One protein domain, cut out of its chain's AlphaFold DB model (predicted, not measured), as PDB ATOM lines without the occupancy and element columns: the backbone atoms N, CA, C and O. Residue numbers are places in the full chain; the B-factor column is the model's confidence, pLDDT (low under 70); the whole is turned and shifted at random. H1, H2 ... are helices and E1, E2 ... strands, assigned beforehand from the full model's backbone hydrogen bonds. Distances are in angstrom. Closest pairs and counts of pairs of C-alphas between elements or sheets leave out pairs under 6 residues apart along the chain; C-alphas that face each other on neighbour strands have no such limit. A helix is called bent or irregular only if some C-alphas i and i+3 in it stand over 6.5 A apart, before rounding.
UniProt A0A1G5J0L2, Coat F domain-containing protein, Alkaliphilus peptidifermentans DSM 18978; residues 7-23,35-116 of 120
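AT A GLANCE: This is residues 7 to 23 and 35 to 116 of the 120 residues of the protein "Coat F domain-containing protein" of Alkaliphilus peptidifermentans DSM 18978 (UniProt A0A1G5J0L2). A long helical hairpin, H2 side by side with H1, forms one arm of a wide V, and the single helix H3 sticks out as the other arm. At the corner lies a small patch of short strand pairings around E1, joined by the link from H2 to H3. The printed part has 99 residues, with one named strand and three named helices in the order E1, H1, H2, H3; the class is mostly helix. The whole is extended and flat, with a radius of gyration of the C-alphas of 19.6 A and spans of 53 by 52 by 15 A.

IN THESE COORDINATES: H2, the longest helix, covers residues 62 to 88 and measures 38.7 A, from C-alpha 62 at (-25.817, -12.379, 21.345) to C-alpha 88 at (-15.718, -46.843, 6.820). H1 covers residues 35 to 58 and measures 35.0 A. H3 covers residues 99 to 115, 25.7 A, and ends with C-alpha 115 at (-50.085, -26.942, -9.523). H3 is neither bent nor irregular, but only just: C-alphas 111 and 114 are 6.3 A apart. E1 covers residues 14 to 16, 7.0 A.

HOW THE PARTS SIT: H2 and H1 touch as a helical hairpin, opposite ways at a shallow tilt of 22 degrees; their closest C-alphas, those of His 79 and Leu 42, are 5.8 A apart. E1 pairs with no named strand, but residues 14 to 15 pair antiparallel with residues 7 to 8, and residues 15 to 16 with residues 94 to 95. H3 is apart from H1, H2 and E1. In H1 and H2 every O i to N i+4 pair is within hydrogen-bond range; in H3, 10 of 13 are.

THE WHOLE: The C-alphas farthest apart, of Gly 12 and Asn 61, are 55.0 A apart. Residues 99 to 116, of which 99 to 115 belong to H3, stand free. Residues 24 to 34 are not printed; C-alphas 23 and 35 are 9.8 A apart across this cut. The link from H1 to H2 is tight, and that from H2 to H3 is short. No printed residue has a pLDDT under 70.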
ATOM      1  N   VAL A   7     -19.900 -50.719  -3.831       92.06
ATOM      2  CA  VAL A   7     -20.031 -52.141  -3.528       92.06
ATOM      3  C   VAL A   7     -21.321 -52.664  -4.144       92.06
ATOM      4  O   VAL A   7     -22.363 -52.010  -4.088       92.06
ATOM      5  N   THR A   8     -21.257 -53.852  -4.734       90.69
ATOM      6  CA  THR A   8     -22.434 -54.533  -5.283       90.69
ATOM      7  C   THR A   8     -23.048 -55.415  -4.202       90.69
ATOM      8  O   THR A   8     -22.365 -56.252  -3.610       90.69
ATOM      9  N   SER A   9     -24.338 -55.233  -3.915       85.69
ATOM     10  CA  SER A   9     -25.054 -56.078  -2.954       85.69
ATOM     11  C   SER A   9     -25.172 -57.523  -3.456       85.69
ATOM     12  O   SER A   9     -25.053 -57.802  -4.647       85.69
ATOM     13  N   LYS A  10     -25.536 -58.453  -2.560       84.12
ATOM     14  CA  LYS A  10     -25.879 -59.842  -2.934       84.12
ATOM     15  C   LYS A  10     -27.008 -59.929  -3.973       84.12
ATOM     16  O   LYS A  10     -27.119 -60.928  -4.669       84.12
ATOM     17  N   THR A  11     -27.840 -58.891  -4.063       86.06
ATOM     18  CA  THR A  11     -28.949 -58.776  -5.019       86.06
ATOM     19  C   THR A  11     -28.557 -58.058  -6.317       86.06
ATOM     20  O   THR A  11     -29.427 -57.811  -7.144       86.06
ATOM     21  N   GLY A  12     -27.279 -57.705  -6.506       85.81
ATOM     22  CA  GLY A  12     -26.777 -57.055  -7.722       85.81
ATOM     23  C   GLY A  12     -26.922 -55.530  -7.762       85.81
ATOM     24  O   GLY A  12     -26.604 -54.921  -8.778       85.81
ATOM     25  N   VAL A  13     -27.377 -54.892  -6.679       87.31
ATOM     26  CA  VAL A  13     -27.571 -53.432  -6.626       87.31
ATOM     27  C   VAL A  13     -26.238 -52.746  -6.339       87.31
ATOM     28  O   VAL A  13     -25.590 -53.060  -5.339       87.31
ATOM     29  N   LEU A  14     -25.852 -51.789  -7.187       89.69
ATOM     30  CA  LEU A  14     -24.686 -50.939  -6.955       89.69
ATOM     31  C   LEU A  14     -24.992 -49.921  -5.852       89.69
ATOM     32  O   LEU A  14     -25.967 -49.170  -5.922       89.69
ATOM     33  N   LYS A  15     -24.139 -49.878  -4.834       91.69
ATOM     34  CA  LYS A  15     -24.260 -48.952  -3.711       91.69
ATOM     35  C   LYS A  15     -22.982 -48.159  -3.532       91.69
ATOM     36  O   LYS A  15     -21.898 -48.712  -3.673       91.69
ATOM     37  N   ILE A  16     -23.111 -46.894  -3.151       93.88
ATOM     38  CA  ILE A  16     -22.015 -46.111  -2.582       93.88
ATOM     39  C   ILE A  16     -21.767 -46.652  -1.175       93.88
ATOM     40  O   ILE A  16     -22.685 -46.675  -0.350       93.88
ATOM     41  N   GLY A  17     -20.555 -47.124  -0.901       93.19
ATOM     42  CA  GLY A  17     -20.264 -47.818   0.346       93.19
ATOM     43  C   GLY A  17     -19.057 -48.737   0.282       93.19
ATOM     44  O   GLY A  17     -18.360 -48.832  -0.727       93.19
ATOM     45  N   LYS A  18     -18.836 -49.443   1.390       92.69
ATOM     46  CA  LYS A  18     -17.799 -50.469   1.529       92.69
ATOM     47  C   LYS A  18     -18.419 -51.793   1.953       92.69
ATOM     48  O   LYS A  18     -19.510 -51.814   2.527       92.69
ATOM     49  N   SER A  19     -17.709 -52.888   1.701       90.56
ATOM     50  CA  SER A  19     -18.007 -54.167   2.346       90.56
ATOM     51  C   SER A  19     -17.902 -54.026   3.865       90.56
ATOM     52  O   SER A  19     -17.062 -53.270   4.359       90.56
ATOM     53  N   VAL A  20     -18.751 -54.755   4.590       90.31
ATOM     54  CA  VAL A  20     -18.731 -54.782   6.058       90.31
ATOM     55  C   VAL A  20     -17.350 -55.222   6.539       90.31
ATOM     56  O   VAL A  20     -16.808 -56.216   6.061       90.31
ATOM     57  N   SER A  21     -16.773 -54.456   7.460       90.31
ATOM     58  CA  SER A  21     -15.437 -54.701   7.997       90.31
ATOM     59  C   SER A  21     -15.394 -55.952   8.874       90.31
ATOM     60  O   SER A  21     -16.261 -56.146   9.722       90.31
ATOM     61  N   ASP A  22     -14.300 -56.714   8.789       90.12
ATOM     62  CA  ASP A  22     -14.019 -57.855   9.680       90.12
ATOM     63  C   ASP A  22     -13.851 -57.464  11.159       90.12
ATOM     64  O   ASP A  22     -13.827 -58.320  12.039       90.12
ATOM     65  N   LYS A  23     -13.751 -56.160  11.456       86.06
ATOM     66  CA  LYS A  23     -13.767 -55.627  12.826       86.06
ATOM     67  C   LYS A  23     -15.131 -55.766  13.503       86.06
ATOM     68  O   LYS A  23     -15.224 -55.591  14.717       86.06
ATOM     69  N   ARG A  35     -20.481 -50.774  16.291       93.00
ATOM     70  CA  ARG A  35     -21.596 -50.290  15.458       93.00
ATOM     71  C   ARG A  35     -22.736 -49.792  16.342       93.00
ATOM     72  O   ARG A  35     -23.245 -48.704  16.099       93.00
ATOM     73  N   ASP A  36     -23.101 -50.564  17.364       93.69
ATOM     74  CA  ASP A  36     -24.163 -50.197  18.305       93.69
ATOM     75  C   ASP A  36     -23.816 -48.875  19.010       93.69
ATOM     76  O   ASP A  36     -24.582 -47.917  18.958       93.69
ATOM     77  N   ARG A  37     -22.591 -48.766  19.546       95.00
ATOM     78  CA  ARG A  37     -22.104 -47.545  20.217       95.00
ATOM     79  C   ARG A  37     -22.094 -46.325  19.297       95.00
ATOM     80  O   ARG A  37     -22.479 -45.241  19.721       95.00
ATOM     81  N   LEU A  38     -21.641 -46.481  18.052       96.06
ATOM     82  CA  LEU A  38     -21.631 -45.390  17.074       96.06
ATOM     83  C   LEU A  38     -23.052 -44.946  16.712       96.06
ATOM     84  O   LEU A  38     -23.292 -43.748  16.588       96.06
ATOM     85  N   ASN A  39     -23.993 -45.882  16.575       94.94
ATOM     86  CA  ASN A  39     -25.395 -45.552  16.323       94.94
ATOM     87  C   ASN A  39     -26.042 -44.822  17.507       94.94
ATOM     88  O   ASN A  39     -26.759 -43.848  17.281       94.94
ATOM     89  N   ASP A  40     -25.746 -45.231  18.743       97.06
ATOM     90  CA  ASP A  40     -26.228 -44.543  19.945       97.06
ATOM     91  C   ASP A  40     -25.690 -43.109  20.027       97.06
ATOM     92  O   ASP A  40     -26.456 -42.173  20.265       97.06
ATOM     93  N   VAL A  41     -24.394 -42.912  19.754       97.06
ATOM     94  CA  VAL A  41     -23.800 -41.569  19.671       97.06
ATOM     95  C   VAL A  41     -24.498 -40.753  18.586       97.06
ATOM     96  O   VAL A  41     -24.964 -39.655  18.862       97.06
ATOM     97  N   LEU A  42     -24.669 -41.286  17.373       97.56
ATOM     98  CA  LEU A  42     -25.356 -40.556  16.302       97.56
ATOM     99  C   LEU A  42     -26.796 -40.179  16.656       97.56
ATOM    100  O   LEU A  42     -27.256 -39.112  16.252       97.56
ATOM    101  N   LEU A  43     -27.518 -41.034  17.383       97.81
ATOM    102  CA  LEU A  43     -28.863 -40.722  17.858       97.81
ATOM    103  C   LEU A  43     -28.834 -39.550  18.847       97.81
ATOM    104  O   LEU A  43     -29.586 -38.588  18.674       97.81
ATOM    105  N   LEU A  44     -27.937 -39.599  19.834       98.00
ATOM    106  CA  LEU A  44     -27.753 -38.520  20.802       98.00
ATOM    107  C   LEU A  44     -27.379 -37.201  20.120       98.00
ATOM    108  O   LEU A  44     -27.980 -36.165  20.413       98.00
ATOM    109  N   GLU A  45     -26.424 -37.229  19.194       98.12
ATOM    110  CA  GLU A  45     -25.983 -36.039  18.471       98.12
ATOM    111  C   GLU A  45     -27.132 -35.434  17.648       98.12
ATOM    112  O   GLU A  45     -27.317 -34.222  17.669       98.12
ATOM    113  N   LYS A  46     -27.975 -36.244  16.986       98.25
ATOM    114  CA  LYS A  46     -29.153 -35.742  16.244       98.25
ATOM    115  C   LYS A  46     -30.141 -35.018  17.151       98.25
ATOM    116  O   LYS A  46     -30.593 -33.925  16.811       98.25
ATOM    117  N   HIS A  47     -30.469 -35.609  18.300       98.38
ATOM    118  CA  HIS A  47     -31.348 -34.961  19.272       98.38
ATOM    119  C   HIS A  47     -30.722 -33.677  19.815       98.38
ATOM    120  O   HIS A  47     -31.394 -32.650  19.884       98.38
ATOM    121  N   SER A  48     -29.421 -33.708  20.107       98.19
ATOM    122  CA  SER A  48     -28.679 -32.539  20.570       98.19
ATOM    123  C   SER A  48     -28.700 -31.423  19.528       98.19
ATOM    124  O   SER A  48     -29.048 -30.298  19.864       98.19
ATOM    125  N   LEU A  49     -28.434 -31.713  18.251       98.62
ATOM    126  CA  LEU A  49     -28.486 -30.726  17.167       98.62
ATOM    127  C   LEU A  49     -29.853 -30.033  17.078       98.62
ATOM    128  O   LEU A  49     -29.906 -28.810  16.941       98.62
ATOM    129  N   VAL A  50     -30.948 -30.790  17.202       98.62
ATOM    130  CA  VAL A  50     -32.309 -30.229  17.219       98.62
ATOM    131  C   VAL A  50     -32.513 -29.327  18.438       98.62
ATOM    132  O   VAL A  50     -32.933 -28.181  18.282       98.62
ATOM    133  N   SER A  51     -32.176 -29.798  19.641       98.44
ATOM    134  CA  SER A  51     -32.318 -29.014  20.873       98.44
ATOM    135  C   SER A  51     -31.476 -27.736  20.858       98.44
ATOM    136  O   SER A  51     -31.962 -26.674  21.239       98.44
ATOM    137  N   TYR A  52     -30.237 -27.811  20.366       98.56
ATOM    138  CA  TYR A  52     -29.373 -26.646  20.202       98.56
ATOM    139  C   TYR A  52     -29.957 -25.652  19.201       98.56
ATOM    140  O   TYR A  52     -29.925 -24.453  19.459       98.56
ATOM    141  N   GLN A  53     -30.521 -26.119  18.084       98.56
ATOM    142  CA  GLN A  53     -31.143 -25.228  17.105       98.56
ATOM    143  C   GLN A  53     -32.348 -24.480  17.685       98.56
ATOM    144  O   GLN A  53     -32.488 -23.284  17.433       98.56
ATOM    145  N   ILE A  54     -33.184 -25.161  18.472       98.69
ATOM    146  CA  ILE A  54     -34.291 -24.526  19.202       98.69
ATOM    147  C   ILE A  54     -33.736 -23.445  20.135       98.69
ATOM    148  O   ILE A  54     -34.133 -22.287  20.029       98.69
ATOM    149  N   GLY A  55     -32.733 -23.778  20.956       98.38
ATOM    150  CA  GLY A  55     -32.103 -22.815  21.862       98.38
ATOM    151  C   GLY A  55     -31.508 -21.594  21.146       98.38
ATOM    152  O   GLY A  55     -31.738 -20.465  21.566       98.38
ATOM    153  N   ILE A  56     -30.796 -21.784  20.029       98.69
ATOM    154  CA  ILE A  56     -30.206 -20.690  19.229       98.69
ATOM    155  C   ILE A  56     -31.273 -19.692  18.753       98.69
ATOM    156  O   ILE A  56     -31.023 -18.481  18.740       98.69
ATOM    157  N   ASN A  57     -32.448 -20.199  18.372       98.62
ATOM    158  CA  ASN A  57     -33.559 -19.377  17.899       98.62
ATOM    159  C   ASN A  57     -34.209 -18.564  19.034       98.62
ATOM    160  O   ASN A  57     -34.732 -17.484  18.778       98.62
ATOM    161  N   GLU A  58     -34.171 -19.065  20.272       98.38
ATOM    162  CA  GLU A  58     -34.858 -18.473  21.431       98.38
ATOM    163  C   GLU A  58     -33.969 -17.553  22.285       98.38
ATOM    164  O   GLU A  58     -34.476 -16.693  23.007       98.38
ATOM    165  N   ILE A  59     -32.643 -17.696  22.222       98.50
ATOM    166  CA  ILE A  59     -31.722 -16.868  23.012       98.50
ATOM    167  C   ILE A  59     -31.782 -15.403  22.551       98.50
ATOM    168  O   ILE A  59     -31.757 -15.111  21.364       98.50
ATOM    169  N   ILE A  60     -31.815 -14.453  23.488       98.38
ATOM    170  CA  ILE A  60     -31.840 -13.008  23.179       98.38
ATOM    171  C   ILE A  60     -30.439 -12.383  23.279       98.38
ATOM    172  O   ILE A  60     -30.133 -11.440  22.560       98.38
ATOM    173  N   ASN A  61     -29.574 -12.912  24.151       98.62
ATOM    174  CA  ASN A  61     -28.213 -12.411  24.337       98.62
ATOM    175  C   ASN A  61     -27.266 -12.939  23.248       98.62
ATOM    176  O   ASN A  61     -27.101 -14.152  23.106       98.62
ATOM    177  N   ASP A  62     -26.619 -12.030  22.521       98.56
ATOM    178  CA  ASP A  62     -25.817 -12.379  21.345       98.56
ATOM    179  C   ASP A  62     -24.500 -13.089  21.657       98.56
ATOM    180  O   ASP A  62     -24.059 -13.903  20.848       98.56
ATOM    181  N   ASP A  63     -23.906 -12.879  22.832       98.62
ATOM    182  CA  ASP A  63     -22.715 -13.631  23.241       98.62
ATOM    183  C   ASP A  63     -23.073 -15.095  23.546       98.62
ATOM    184  O   ASP A  63     -22.398 -16.025  23.097       98.62
ATOM    185  N   LEU A  64     -24.191 -15.317  24.250       98.50
ATOM    186  CA  LEU A  64     -24.692 -16.644  24.611       98.50
ATOM    187  C   LEU A  64     -25.143 -17.442  23.379       98.50
ATOM    188  O   LEU A  64     -24.589 -18.505  23.115       98.50
ATOM    189  N   ARG A  65     -26.077 -16.904  22.586       98.75
ATOM    190  CA  ARG A  65     -25.781 -16.643  21.183       98.75
ATOM    191  C   ARG A  65     -24.775 -17.516  20.441       98.75
ATOM    192  O   ARG A  65     -24.974 -18.690  20.119       98.75
ATOM    193  N   GLN A  66     -23.665 -16.844  20.163       98.75
ATOM    194  CA  GLN A  66     -22.496 -17.363  19.478       98.75
ATOM    195  C   GLN A  66     -21.865 -18.553  20.202       98.75
ATOM    196  O   GLN A  66     -21.403 -19.485  19.543       98.75
ATOM    197  N   LEU A  67     -21.870 -18.579  21.539       98.69
ATOM    198  CA  LEU A  67     -21.344 -19.720  22.292       98.69
ATOM    199  C   LEU A  67     -22.134 -21.006  22.005       98.69
ATOM    200  O   LEU A  67     -21.543 -22.059  21.764       98.69
ATOM    201  N   VAL A  68     -23.464 -20.924  21.998       98.62
ATOM    202  CA  VAL A  68     -24.334 -22.073  21.723       98.62
ATOM    203  C   VAL A  68     -24.205 -22.516  20.264       98.62
ATOM    204  O   VAL A  68     -24.125 -23.718  20.013       98.62
ATOM    205  N   ILE A  69     -24.088 -21.577  19.315       98.75
ATOM    206  CA  ILE A  69     -23.784 -21.887  17.904       98.75
ATOM    207  C   ILE A  69     -22.470 -22.669  17.795       98.75
ATOM    208  O   ILE A  69     -22.444 -23.748  17.208       98.75
ATOM    209  N   LYS A  70     -21.399 -22.190  18.437       98.75
ATOM    210  CA  LYS A  70     -20.096 -22.869  18.427       98.75
ATOM    211  C   LYS A  70     -20.180 -24.294  18.978       98.75
ATOM    212  O   LYS A  70     -19.587 -25.213  18.420       98.75
ATOM    213  N   ASN A  71     -20.919 -24.499  20.065       98.56
ATOM    214  CA  ASN A  71     -21.116 -25.832  20.635       98.56
ATOM    215  C   ASN A  71     -21.904 -26.750  19.688       98.56
ATOM    216  O   ASN A  71     -21.526 -27.905  19.500       98.56
ATOM    217  N   ARG A  72     -22.956 -26.229  19.051       98.69
ATOM    218  CA  ARG A  72     -23.743 -26.942  18.038       98.69
ATOM    219  C   ARG A  72     -22.891 -27.358  16.840       98.69
ATOM    220  O   ARG A  72     -23.059 -28.466  16.337       98.69
ATOM    221  N   ASP A  73     -21.958 -26.516  16.409       98.69
ATOM    222  CA  ASP A  73     -21.041 -26.840  15.315       98.69
ATOM    223  C   ASP A  73     -20.042 -27.945  15.701       98.69
ATOM    224  O   ASP A  73     -19.772 -28.835  14.894       98.69
ATOM    225  N   ASN A  74     -19.568 -27.969  16.952       98.50
ATOM    226  CA  ASN A  74     -18.738 -29.072  17.456       98.50
ATOM    227  C   ASN A  74     -19.501 -30.411  17.454       98.50
ATOM    228  O   ASN A  74     -18.959 -31.428  17.023       98.50
ATOM    229  N   ILE A  75     -20.767 -30.401  17.887       98.38
ATOM    230  CA  ILE A  75     -21.682 -31.559  17.849       98.38
ATOM    231  C   ILE A  75     -21.887 -32.015  16.394       98.38
ATOM    232  O   ILE A  75     -21.737 -33.189  16.063       98.38
ATOM    233  N   GLN A  76     -22.125 -31.081  15.466       98.44
ATOM    234  CA  GLN A  76     -22.255 -31.396  14.037       98.44
ATOM    235  C   GLN A  76     -20.985 -32.056  13.477       98.44
ATOM    236  O   GLN A  76     -21.063 -32.995  12.671       98.44
ATOM    237  N   GLN A  77     -19.808 -31.580  13.888       98.31
ATOM    238  CA  GLN A  77     -18.534 -32.154  13.475       98.31
ATOM    239  C   GLN A  77     -18.360 -33.577  14.021       98.31
ATOM    240  O   GLN A  77     -18.020 -34.473  13.245       98.31
ATOM    241  N   LEU A  78     -18.655 -33.804  15.304       97.62
ATOM    242  CA  LEU A  78     -18.603 -35.127  15.929       97.62
ATOM    243  C   LEU A  78     -19.581 -36.104  15.267       97.62
ATOM    244  O   LEU A  78     -19.175 -37.191  14.853       97.62
ATOM    245  N   HIS A  79     -20.834 -35.694  15.061       97.94
ATOM    246  CA  HIS A  79     -21.821 -36.474  14.312       97.94
ATOM    247  C   HIS A  79     -21.273 -36.896  12.943       97.94
ATOM    248  O   HIS A  79     -21.337 -38.064  12.559       97.94
ATOM    249  N   THR A  80     -20.690 -35.953  12.199       97.00
ATOM    250  CA  THR A  80     -20.137 -36.226  10.864       97.00
ATOM    251  C   THR A  80     -18.962 -37.205  10.925       97.00
ATOM    252  O   THR A  80     -18.837 -38.071  10.059       97.00
ATOM    253  N   GLN A  81     -18.113 -37.115  11.951       96.94
ATOM    254  CA  GLN A  81     -17.022 -38.063  12.183       96.94
ATOM    255  C   GLN A  81     -17.550 -39.470  12.483       96.94
ATOM    256  O   GLN A  81     -17.164 -40.413  11.797       96.94
ATOM    257  N   CYS A  82     -18.490 -39.621  13.420       96.56
ATOM    258  CA  CYS A  82     -19.104 -40.916  13.733       96.56
ATOM    259  C   CYS A  82     -19.800 -41.536  12.513       96.56
ATOM    260  O   CYS A  82     -19.681 -42.735  12.261       96.56
ATOM    261  N   PHE A  83     -20.479 -40.715  11.712       95.88
ATOM    262  CA  PHE A  83     -21.120 -41.156  10.478       95.88
ATOM    263  C   PHE A  83     -20.098 -41.634   9.435       95.88
ATOM    264  O   PHE A  83     -20.287 -42.675   8.803       95.88
ATOM    265  N   ASN A  84     -18.977 -40.920   9.291       95.69
ATOM    266  CA  ASN A  84     -17.862 -41.351   8.447       95.69
ATOM    267  C   ASN A  84     -17.269 -42.688   8.916       95.69
ATOM    268  O   ASN A  84     -16.910 -43.511   8.074       95.69
ATOM    269  N   GLU A  85     -17.183 -42.924  10.226       95.69
ATOM    270  CA  GLU A  85     -16.700 -44.197  10.768       95.69
ATOM    271  C   GLU A  85     -17.656 -45.356  10.468       95.69
ATOM    272  O   GLU A  85     -17.204 -46.406  10.015       95.69
ATOM    273  N   LEU A  86     -18.975 -45.166  10.594       95.00
ATOM    274  CA  LEU A  86     -19.944 -46.181  10.159       95.00
ATOM    275  C   LEU A  86     -19.827 -46.491   8.661       95.00
ATOM    276  O   LEU A  86     -19.845 -47.659   8.271       95.00
ATOM    277  N   PHE A  87     -19.645 -45.469   7.822       95.00
ATOM    278  CA  PHE A  87     -19.365 -45.673   6.400       95.00
ATOM    279  C   PHE A  87     -18.071 -46.476   6.183       95.00
ATOM    280  O   PHE A  87     -18.030 -47.403   5.375       95.00
ATOM    281  N   ASN A  88     -17.003 -46.150   6.916       94.00
ATOM    282  CA  ASN A  88     -15.718 -46.843   6.820       94.00
ATOM    283  C   ASN A  88     -15.782 -48.300   7.293       94.00
ATOM    284  O   ASN A  88     -15.043 -49.127   6.762       94.00
ATOM    285  N   LEU A  89     -16.669 -48.608   8.240       94.38
ATOM    286  CA  LEU A  89     -16.966 -49.964   8.700       94.38
ATOM    287  C   LEU A  89     -17.876 -50.748   7.739       94.38
ATOM    288  O   LEU A  89     -18.080 -51.940   7.955       94.38
ATOM    289  N   GLY A  90     -18.401 -50.110   6.686       91.94
ATOM    290  CA  GLY A  90     -19.324 -50.724   5.725       91.94
ATOM    291  C   GLY A  90     -20.772 -50.819   6.214       91.94
ATOM    292  O   GLY A  90     -21.591 -51.470   5.572       91.94
ATOM    293  N   GLU A  91     -21.099 -50.154   7.325       91.62
ATOM    294  CA  GLU A  91     -22.421 -50.177   7.971       91.62
ATOM    295  C   GLU A  91     -23.397 -49.155   7.412       91.62
ATOM    296  O   GLU A  91     -24.606 -49.260   7.615       91.62
ATOM    297  N   TYR A  92     -22.875 -48.168   6.690       90.44
ATOM    298  CA  TYR A  92     -23.685 -47.193   5.989       90.44
ATOM    299  C   TYR A  92     -23.396 -47.261   4.494       90.44
ATOM    300  O   TYR A  92     -22.258 -47.090   4.055       90.44
ATOM    301  N   GLN A  93     -24.443 -47.519   3.718       91.19
ATOM    302  CA  GLN A  93     -24.401 -47.592   2.264       91.19
ATOM    303  C   GLN A  93     -25.610 -46.849   1.703       91.19
ATOM    304  O   GLN A  93     -26.694 -46.897   2.286       91.19
ATOM    305  N   ALA A  94     -25.446 -46.208   0.554       90.94
ATOM    306  CA  ALA A  94     -26.535 -45.555  -0.163       90.94
ATOM    307  C   ALA A  94     -26.693 -46.187  -1.544       90.94
ATOM    308  O   ALA A  94     -25.702 -46.463  -2.218       90.94
ATOM    309  N   ASN A  95     -27.931 -46.414  -1.983       88.69
ATOM    310  CA  ASN A  95     -28.170 -46.811  -3.367       88.69
ATOM    311  C   ASN A  95     -27.769 -45.649  -4.280       88.69
ATOM    312  O   ASN A  95     -28.178 -44.510  -4.047       88.69
ATOM    313  N   ALA A  96     -26.971 -45.936  -5.303       84.69
ATOM    314  CA  ALA A  96     -26.709 -44.958  -6.345       84.69
ATOM    315  C   ALA A  96     -27.911 -44.950  -7.294       84.69
ATOM    316  O   ALA A  96     -28.181 -45.963  -7.939       84.69
ATOM    317  N   ALA A  97     -28.636 -43.833  -7.357       87.00
ATOM    318  CA  ALA A  97     -29.736 -43.692  -8.302       87.00
ATOM    319  C   ALA A  97     -29.212 -43.798  -9.743       87.00
ATOM    320  O   ALA A  97     -28.210 -43.180 -10.116       87.00
ATOM    321  N   THR A  98     -29.899 -44.585 -10.559       87.88
ATOM    322  CA  THR A  98     -29.641 -44.707 -11.991       87.88
ATOM    323  C   THR A  98     -30.091 -43.449 -12.730       87.88
ATOM    324  O   THR A  98     -30.953 -42.696 -12.275       87.88
ATOM    325  N   LYS A  99     -29.539 -43.219 -13.927       90.62
ATOM    326  CA  LYS A  99     -29.964 -42.094 -14.775       90.62
ATOM    327  C   LYS A  99     -31.455 -42.158 -15.128       90.62
ATOM    328  O   LYS A  99     -32.073 -41.107 -15.237       90.62
ATOM    329  N   SER A 100     -32.011 -43.360 -15.296       92.19
ATOM    330  CA  SER A 100     -33.442 -43.569 -15.542       92.19
ATOM    331  C   SER A 100     -34.285 -43.185 -14.331       92.19
ATOM    332  O   SER A 100     -35.192 -42.384 -14.486       92.19
ATOM    333  N   GLU A 101     -33.932 -43.634 -13.121       92.75
ATOM    334  CA  GLU A 101     -34.668 -43.253 -11.901       92.75
ATOM    335  C   GLU A 101     -34.646 -41.733 -11.675       92.75
ATOM    336  O   GLU A 101     -35.642 -41.139 -11.267       92.75
ATOM    337  N   ILE A 102     -33.516 -41.082 -11.980       94.44
ATOM    338  CA  ILE A 102     -33.416 -39.619 -11.934       94.44
ATOM    339  C   ILE A 102     -34.331 -38.979 -12.989       94.44
ATOM    340  O   ILE A 102     -35.018 -38.007 -12.680       94.44
ATOM    341  N   ALA A 103     -34.353 -39.500 -14.220       96.56
ATOM    342  CA  ALA A 103     -35.204 -38.986 -15.292       96.56
ATOM    343  C   ALA A 103     -36.701 -39.118 -14.959       96.56
ATOM    344  O   ALA A 103     -37.435 -38.142 -15.123       96.56
ATOM    345  N   ASP A 104     -37.118 -40.264 -14.417       96.19
ATOM    346  CA  ASP A 104     -38.498 -40.528 -13.994       96.19
ATOM    347  C   ASP A 104     -38.940 -39.535 -12.908       96.19
ATOM    348  O   ASP A 104     -39.999 -38.913 -13.003       96.19
ATOM    349  N   LEU A 105     -38.096 -39.311 -11.890       95.75
ATOM    350  CA  LEU A 105     -38.378 -38.321 -10.846       95.75
ATOM    351  C   LEU A 105     -38.480 -36.905 -11.419       95.75
ATOM    352  O   LEU A 105     -39.379 -36.154 -11.039       95.75
ATOM    353  N   VAL A 106     -37.598 -36.528 -12.349       96.62
ATOM    354  CA  VAL A 106     -37.666 -35.223 -13.023       96.62
ATOM    355  C   VAL A 106     -38.996 -35.046 -13.762       96.62
ATOM    356  O   VAL A 106     -39.561 -33.954 -13.710       96.62
ATOM    357  N   GLU A 107     -39.509 -36.078 -14.433       96.56
ATOM    358  CA  GLU A 107     -40.815 -36.025 -15.102       96.56
ATOM    359  C   GLU A 107     -41.960 -35.821 -14.102       96.56
ATOM    360  O   GLU A 107     -42.776 -34.916 -14.289       96.56
ATOM    361  N   ILE A 108     -41.965 -36.574 -12.997       95.25
ATOM    362  CA  ILE A 108     -42.951 -36.423 -11.916       95.25
ATOM    363  C   ILE A 108     -42.952 -34.985 -11.378       95.25
ATOM    364  O   ILE A 108     -44.004 -34.344 -11.312       95.25
ATOM    365  N   PHE A 109     -41.777 -34.444 -11.041       96.38
ATOM    366  CA  PHE A 109     -41.664 -33.084 -10.503       96.38
ATOM    367  C   PHE A 109     -42.014 -32.002 -11.532       96.38
ATOM    368  O   PHE A 109     -42.602 -30.985 -11.164       96.38
ATOM    369  N   LYS A 110     -41.716 -32.209 -12.823       95.81
ATOM    370  CA  LYS A 110     -42.205 -31.331 -13.901       95.81
ATOM    371  C   LYS A 110     -43.727 -31.349 -13.982       95.81
ATOM    372  O   LYS A 110     -44.328 -30.294 -14.150       95.81
ATOM    373  N   GLY A 111     -44.349 -32.512 -13.800       92.25
ATOM    374  CA  GLY A 111     -45.801 -32.644 -13.730       92.25
ATOM    375  C   GLY A 111     -46.429 -31.758 -12.652       92.25
ATOM    376  O   GLY A 111     -47.491 -31.191 -12.881       92.25
ATOM    377  N   TYR A 112     -45.756 -31.542 -11.517       95.12
ATOM    378  CA  TYR A 112     -46.245 -30.640 -10.465       95.12
ATOM    379  C   TYR A 112     -46.246 -29.159 -10.850       95.12
ATOM    380  O   TYR A 112     -46.904 -28.372 -10.176       95.12
ATOM    381  N   GLN A 113     -45.597 -28.752 -11.948       91.56
ATOM    382  CA  GLN A 113     -45.666 -27.364 -12.415       91.56
ATOM    383  C   GLN A 113     -47.101 -26.922 -12.731       91.56
ATOM    384  O   GLN A 113     -47.406 -25.743 -12.593       91.56
ATOM    385  N   VAL A 114     -48.005 -27.850 -13.069       91.00
ATOM    386  CA  VAL A 114     -49.435 -27.547 -13.275       91.00
ATOM    387  C   VAL A 114     -50.155 -27.111 -11.994       91.00
ATOM    388  O   VAL A 114     -51.249 -26.561 -12.066       91.00
ATOM    389  N   GLN A 115     -49.568 -27.376 -10.823       91.12
ATOM    390  CA  GLN A 115     -50.085 -26.942  -9.523       91.12
ATOM    391  C   GLN A 115     -49.639 -25.516  -9.175       91.12
ATOM    392  O   GLN A 115     -50.129 -24.947  -8.200       91.12
ATOM    393  N   LEU A 116     -48.696 -24.941  -9.934       91.25
ATOM    394  CA  LEU A 116     -48.288 -23.558  -9.732       91.25
ATOM    395  C   LEU A 116     -49.431 -22.621 -10.147       91.25
ATOM    396  O   LEU A 116     -50.140 -22.908 -11.115       91.25
TER     397      LEU A 116